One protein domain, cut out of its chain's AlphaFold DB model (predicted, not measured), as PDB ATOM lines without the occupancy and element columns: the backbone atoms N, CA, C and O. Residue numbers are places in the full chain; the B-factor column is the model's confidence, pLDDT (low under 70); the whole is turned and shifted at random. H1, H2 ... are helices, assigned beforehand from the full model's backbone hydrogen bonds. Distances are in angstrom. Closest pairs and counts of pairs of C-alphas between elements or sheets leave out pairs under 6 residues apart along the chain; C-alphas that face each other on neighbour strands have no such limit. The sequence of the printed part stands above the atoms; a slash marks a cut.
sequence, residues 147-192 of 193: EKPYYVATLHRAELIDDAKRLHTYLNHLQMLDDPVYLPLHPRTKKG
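AT A GLANCE: This is residues 147 to 192 of the 193 residues of the protein "UDP-N-acetylglucosamine 2-epimerase" of Geomicrobium sp. JCM 19055 (UniProt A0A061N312). The printed part folds as three long passes along one axis: the drawn-out stretch of residues 147 to 157 runs one way, helix H2 runs back, and the long link of residues 176 to 186 turns round and returns partly alongside the first stretch. The short helices H1 and H3 lie near each other at the end where the first and third passes arrive, while residue 147 makes the tip of the opposite end. The contacts between the helices are few; a short parallel pairing of residues 151 to 152 with residues 181 to 182 joins the first and third passes. The printed part has 46 residues, with three named helices in the order H1, H2, H3 and no named strand; the class is all helix, though under half of the residues, 20 of 46, are in named elements. It is only just compact, close to loose, with a radius of gyration of the C-alphas of 11.3 A, and elongated, spanning 34 by 19 by 14 A.

IN THESE COORDINATES: The printed part begins at Glu 147, with its C-alpha at (5.777, 62.800, -54.329). H1 is residues 158 to 161, beginning at C-alpha 158 at (-17.527, 44.297, -37.903). H2, the longest helix, is residues 164 to 175 and measures 16.1 A from first to last C-alpha. H3 is residues 187 to 190, 4.9 A from first to last C-alpha, ending at C-alpha 190 at (-4.684, 43.817, -36.294).

HOW THE PARTS SIT: H1 and H2 only just touch, with 3 pairs of C-alphas within 8 A, and touch only at the corner by their tight link. Their closest C-alphas are those of Ile 161 and Leu 167, 5.7 A apart, and H2 touches H1 with residues 166 to 167 alone. H1 and H3 are close but not clearly touching; their closest C-alphas, those of Ile 161 and Thr 189, are 6.4 A apart. H2 and H3 are apart. In H2 every O i to N i+4 pair is within hydrogen-bond range; H1 and H3, with 4 residues each, are too short for such a pair, and in each the 1 pair of O i and N i+3 is within range.

THE WHOLE: The two C-alphas farthest apart are those of Glu 147 and Asp 163, at 35.2 A. The printed part has no cut. The link from H2 to H3, with 11 residues between them, is long. The mean pLDDT of the printed part is 82.5; residues 187 to 192, of which 187 to 190 belong to H3, are under 70.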
ATOM      1  N   GLU A 147       5.283  62.873 -52.945       75.50
ATOM      2  CA  GLU A 147       5.777  62.800 -54.329       75.50
ATOM      3  C   GLU A 147       4.980  61.845 -55.223       75.50
ATOM      4  O   GLU A 147       5.273  61.729 -56.412       75.50
ATOM      5  N   LYS A 148       3.993  61.134 -54.666       78.19
ATOM      6  CA  LYS A 148       3.269  60.079 -55.378       78.19
ATOM      7  C   LYS A 148       1.775  60.163 -55.096       78.19
ATOM      8  O   LYS A 148       1.406  60.462 -53.962       78.19
ATOM      9  N   PRO A 149       0.914  59.890 -56.087       88.50
ATOM     10  CA  PRO A 149      -0.486  59.606 -55.811       88.50
ATOM     11  C   PRO A 149      -0.606  58.382 -54.887       88.50
ATOM     12  O   PRO A 149       0.235  57.481 -54.893       88.50
ATOM     13  N   TYR A 150      -1.624  58.400 -54.033       91.50
ATOM     14  CA  TYR A 150      -1.932  57.314 -53.109       91.50
ATOM     15  C   TYR A 150      -3.417  57.326 -52.764       91.50
ATOM     16  O   TYR A 150      -4.088  58.360 -52.825       91.50
ATOM     17  N   TYR A 151      -3.909  56.173 -52.335       92.44
ATOM     18  CA  TYR A 151      -5.241  56.023 -51.771       92.44
ATOM     19  C   TYR A 151      -5.159  55.908 -50.251       92.44
ATOM     20  O   TYR A 151      -4.195  55.373 -49.703       92.44
ATOM     21  N   VAL A 152      -6.202  56.365 -49.561       91.38
ATOM     22  CA  VAL A 152      -6.412  56.091 -48.135       91.38
ATOM     23  C   VAL A 152      -7.700  55.300 -48.002       91.38
ATOM     24  O   VAL A 152      -8.746  55.731 -48.482       91.38
ATOM     25  N   ALA A 153      -7.624  54.143 -47.355       91.00
ATOM     26  CA  ALA A 153      -8.773  53.288 -47.094       91.00
ATOM     27  C   ALA A 153      -8.924  53.075 -45.589       91.00
ATOM     28  O   ALA A 153      -7.937  52.927 -44.877       91.00
ATOM     29  N   THR A 154     -10.159  53.023 -45.100       88.25
ATOM     30  CA  THR A 154     -10.463  52.688 -43.708       88.25
ATOM     31  C   THR A 154     -11.505  51.577 -43.669       88.25
ATOM     32  O   THR A 154     -12.503  51.604 -44.389       88.25
ATOM     33  N   LEU A 155     -11.258  50.554 -42.851       85.50
ATOM     34  CA  LEU A 155     -12.117  49.375 -42.729       85.50
ATOM     35  C   LEU A 155     -12.438  49.175 -41.245       85.50
ATOM     36  O   LEU A 155     -11.569  48.774 -40.473       85.50
ATOM     37  N   HIS A 156     -13.678  49.487 -40.850       76.12
ATOM     38  CA  HIS A 156     -14.100  49.505 -39.438       76.12
ATOM     39  C   HIS A 156     -15.375  48.707 -39.134       76.12
ATOM     40  O   HIS A 156     -15.669  48.451 -37.969       76.12
ATOM     41  N   ARG A 157     -16.135  48.287 -40.153       75.44
ATOM     42  CA  ARG A 157     -17.388  47.553 -39.933       75.44
ATOM     43  C   ARG A 157     -17.109  46.103 -39.547       75.44
ATOM     44  O   ARG A 157     -16.471  45.386 -40.312       75.44
ATOM     45  N   ALA A 158     -17.655  45.667 -38.410       70.56
ATOM     46  CA  ALA A 158     -17.527  44.297 -37.903       70.56
ATOM     47  C   ALA A 158     -17.909  43.249 -38.965       70.56
ATOM     48  O   ALA A 158     -17.128  42.361 -39.270       70.56
ATOM     49  N   GLU A 159     -19.035  43.445 -39.661       71.56
ATOM     50  CA  GLU A 159     -19.514  42.550 -40.734       71.56
ATOM     51  C   GLU A 159     -18.538  42.373 -41.917       71.56
ATOM     52  O   GLU A 159     -18.687  41.430 -42.702       71.56
ATOM     53  N   LEU A 160     -17.600  43.312 -42.086       74.56
ATOM     54  CA  LEU A 160     -16.557  43.275 -43.109       74.56
ATOM     55  C   LEU A 160     -15.260  42.667 -42.566       74.56
ATOM     56  O   LEU A 160     -14.592  41.943 -43.295       74.56
ATOM     57  N   ILE A 161     -14.903  42.970 -41.315       77.50
ATOM     58  CA  ILE A 161     -13.634  42.552 -40.697       77.50
ATOM     59  C   ILE A 161     -13.712  41.117 -40.161       77.50
ATOM     60  O   ILE A 161     -12.740  40.377 -40.275       77.50
ATOM     61  N   ASP A 162     -14.856  40.716 -39.609       78.25
ATOM     62  CA  ASP A 162     -15.028  39.429 -38.924       78.25
ATOM     63  C   ASP A 162     -15.234  38.257 -39.907       78.25
ATOM     64  O   ASP A 162     -15.135  37.091 -39.528       78.25
ATOM     65  N   ASP A 163     -15.494  38.551 -41.184       83.81
ATOM     66  CA  ASP A 163     -15.567  37.565 -42.262       83.81
ATOM     67  C   ASP A 163     -14.283  37.616 -43.099       83.81
ATOM     68  O   ASP A 163     -14.111  38.470 -43.973       83.81
ATOM     69  N   ALA A 164     -13.392  36.650 -42.861       85.38
ATOM     70  CA  ALA A 164     -12.106  36.556 -43.545       85.38
ATOM     71  C   ALA A 164     -12.235  36.488 -45.078       85.38
ATOM     72  O   ALA A 164     -11.387  37.032 -45.785       85.38
ATOM     73  N   LYS A 165     -13.295  35.861 -45.616       88.25
ATOM     74  CA  LYS A 165     -13.497  35.786 -47.072       88.25
ATOM     75  C   LYS A 165     -13.839  37.157 -47.630       88.25
ATOM     76  O   LYS A 165     -13.248  37.563 -48.626       88.25
ATOM     77  N   ARG A 166     -14.753  37.879 -46.976       86.31
ATOM     78  CA  ARG A 166     -15.099  39.250 -47.377       86.31
ATOM     79  C   ARG A 166     -13.891  40.160 -47.274       86.31
ATOM     80  O   ARG A 166     -13.580  40.830 -48.254       86.31
ATOM     81  N   LEU A 167     -13.192  40.152 -46.139       87.44
ATOM     82  CA  LEU A 167     -11.995  40.963 -45.948       87.44
ATOM     83  C   LEU A 167     -10.969  40.698 -47.056       87.44
ATOM     84  O   LEU A 167     -10.476  41.644 -47.664       87.44
ATOM     85  N   HIS A 168     -10.715  39.427 -47.384       88.50
ATOM     86  CA  HIS A 168      -9.810  39.057 -48.469       88.50
ATOM     87  C   HIS A 168     -10.275  39.595 -49.832       88.50
ATOM     88  O   HIS A 168      -9.471  40.155 -50.569       88.50
ATOM     89  N   THR A 169     -11.571  39.514 -50.151       90.75
ATOM     90  CA  THR A 169     -12.125  40.124 -51.371       90.75
ATOM     91  C   THR A 169     -11.870  41.631 -51.429       90.75
ATOM     92  O   THR A 169     -11.421  42.128 -52.461       90.75
ATOM     93  N   TYR A 170     -12.111  42.366 -50.339       89.75
ATOM     94  CA  TYR A 170     -11.854  43.811 -50.300       89.75
ATOM     95  C   TYR A 170     -10.369  44.132 -50.458       89.75
ATOM     96  O   TYR A 170     -10.023  45.014 -51.239       89.75
ATOM     97  N   LEU A 171      -9.490  43.407 -49.763       90.19
ATOM     98  CA  LEU A 171      -8.045  43.601 -49.880       90.19
ATOM     99  C   LEU A 171      -7.546  43.306 -51.299       90.19
ATOM    100  O   LEU A 171      -6.751  44.081 -51.820       90.19
ATOM    101  N   ASN A 172      -8.061  42.261 -51.952       92.38
ATOM    102  CA  ASN A 172      -7.718  41.953 -53.341       92.38
ATOM    103  C   ASN A 172      -8.149  43.076 -54.288       92.38
ATOM    104  O   ASN A 172      -7.377  43.466 -55.154       92.38
ATOM    105  N   HIS A 173      -9.342  43.651 -54.109       93.12
ATOM    106  CA  HIS A 173      -9.762  44.799 -54.918       93.12
ATOM    107  C   HIS A 173      -8.908  46.044 -54.658       93.12
ATOM    108  O   HIS A 173      -8.581  46.759 -55.598       93.12
ATOM    109  N   LEU A 174      -8.513  46.296 -53.406       93.00
ATOM    110  CA  LEU A 174      -7.609  47.402 -53.079       93.00
ATOM    111  C   LEU A 174      -6.220  47.211 -53.706       93.00
ATOM    112  O   LEU A 174      -5.616  48.186 -54.135       93.00
ATOM    113  N   GLN A 175      -5.729  45.972 -53.809       92.19
ATOM    114  CA  GLN A 175      -4.463  45.652 -54.481       92.19
ATOM    115  C   GLN A 175      -4.499  45.850 -56.000       92.19
ATOM    116  O   GLN A 175      -3.443  45.948 -56.616       92.19
ATOM    117  N   MET A 176      -5.686  45.883 -56.608       95.19
ATOM    118  CA  MET A 176      -5.848  46.115 -58.047       95.19
ATOM    119  C   MET A 176      -5.797  47.600 -58.428       95.19
ATOM    120  O   MET A 176      -5.900  47.912 -59.610       95.19
ATOM    121  N   LEU A 177      -5.697  48.509 -57.453       94.25
ATOM    122  CA  LEU A 177      -5.576  49.940 -57.714       94.25
ATOM    123  C   LEU A 177      -4.173  50.290 -58.224       94.25
ATOM    124  O   LEU A 177      -3.189  49.655 -57.849       94.25
ATOM    125  N   ASP A 178      -4.095  51.326 -59.060       94.00
ATOM    126  CA  ASP A 178      -2.861  51.708 -59.762       94.00
ATOM    127  C   ASP A 178      -1.791  52.315 -58.833       94.00
ATOM    128  O   ASP A 178      -0.603  52.293 -59.157       94.00
ATOM    129  N   ASP A 179      -2.200  52.803 -57.655       91.44
ATOM    130  CA  ASP A 179      -1.348  53.491 -56.684       91.44
ATOM    131  C   ASP A 179      -1.405  52.847 -55.286       91.44
ATOM    132  O   ASP A 179      -2.379  52.169 -54.941       91.44
ATOM    133  N   PRO A 180      -0.389  53.075 -54.426       90.19
ATOM    134  CA  PRO A 180      -0.358  52.514 -53.080       90.19
ATOM    135  C   PRO A 180      -1.583  52.887 -52.239       90.19
ATOM    136  O   PRO A 180      -1.973  54.053 -52.154       90.19
ATOM    137  N   VAL A 181      -2.142  51.895 -51.545       92.19
ATOM    138  CA  VAL A 181      -3.250  52.080 -50.601       92.19
ATOM    139  C   VAL A 181      -2.724  52.088 -49.170       92.19
ATOM    140  O   VAL A 181      -2.199  51.088 -48.679       92.19
ATOM    141  N   TYR A 182      -2.921  53.200 -48.470       89.56
ATOM    142  CA  TYR A 182      -2.635  53.329 -47.048       89.56
ATOM    143  C   TYR A 182      -3.877  52.959 -46.245       89.56
ATOM    144  O   TYR A 182      -4.912  53.621 -46.329       89.56
ATOM    145  N   LEU A 183      -3.761  51.886 -45.466       88.31
ATOM    146  CA  LEU A 183      -4.836  51.339 -44.645       88.31
ATOM    147  C   LEU A 183      -4.462  51.444 -43.159       88.31
ATOM    148  O   LEU A 183      -3.759  50.567 -42.646       88.31
ATOM    149  N   PRO A 184      -4.915  52.485 -42.436       84.75
ATOM    150  CA  PRO A 184      -4.780  52.545 -40.987       84.75
ATOM    151  C   PRO A 184      -5.531  51.371 -40.350       84.75
ATOM    152  O   PRO A 184      -6.761  51.298 -40.378       84.75
ATOM    153  N   LEU A 185      -4.787  50.412 -39.796       78.94
ATOM    154  CA  LEU A 185      -5.378  49.203 -39.229       78.94
ATOM    155  C   LEU A 185      -6.024  49.498 -37.876       78.94
ATOM    156  O   LEU A 185      -5.357  49.891 -36.917       78.94
ATOM    157  N   HIS A 186      -7.324  49.222 -37.772       70.88
ATOM    158  CA  HIS A 186      -8.009  49.197 -36.487       70.88
ATOM    159  C   HIS A 186      -7.427  48.072 -35.602       70.88
ATOM    160  O   HIS A 186      -7.107  46.997 -36.121       70.88
ATOM    161  N   PRO A 187      -7.337  48.233 -34.266       67.88
ATOM    162  CA  PRO A 187      -6.845  47.177 -33.376       67.88
ATOM    163  C   PRO A 187      -7.586  45.838 -33.513       67.88
ATOM    164  O   PRO A 187      -6.969  44.790 -33.341       67.88
ATOM    165  N   ARG A 188      -8.887  45.860 -33.856       62.72
ATOM    166  CA  ARG A 188      -9.659  44.639 -34.184       62.72
ATOM    167  C   ARG A 188      -9.138  43.955 -35.456       62.72
ATOM    168  O   ARG A 188      -8.931  42.752 -35.431       62.72
ATOM    169  N   THR A 189      -8.826  44.713 -36.509       61.66
ATOM    170  CA  THR A 189      -8.242  44.192 -37.759       61.66
ATOM    171  C   THR A 189      -6.822  43.661 -37.551       61.66
ATOM    172  O   THR A 189      -6.444  42.662 -38.146       61.66
ATOM    173  N   LYS A 190      -6.042  44.275 -36.649       60.53
ATOM    174  CA  LYS A 190      -4.684  43.817 -36.294       60.53
ATOM    175  C   LYS A 190      -4.665  42.459 -35.569       60.53
ATOM    176  O   LYS A 190      -3.623  41.818 -35.529       60.53
ATOM    177  N   LYS A 191      -5.790  42.042 -34.974       53.78
ATOM    178  CA  LYS A 191      -5.946  40.763 -34.258       53.78
ATOM    179  C   LYS A 191      -6.533  39.638 -35.124       53.78
ATOM    180  O   LYS A 191      -6.788  38.565 -34.586       53.78
ATOM    181  N   GLY A 192      -6.775  39.874 -36.417       50.91
ATOM    182  CA  GLY A 192      -7.187  38.811 -37.334       50.91
ATOM    183  C   GLY A 192      -6.094  37.744 -37.437       50.91
ATOM    184  O   GLY A 192      -4.942  38.093 -37.685       50.91
TER     185      GLY A 192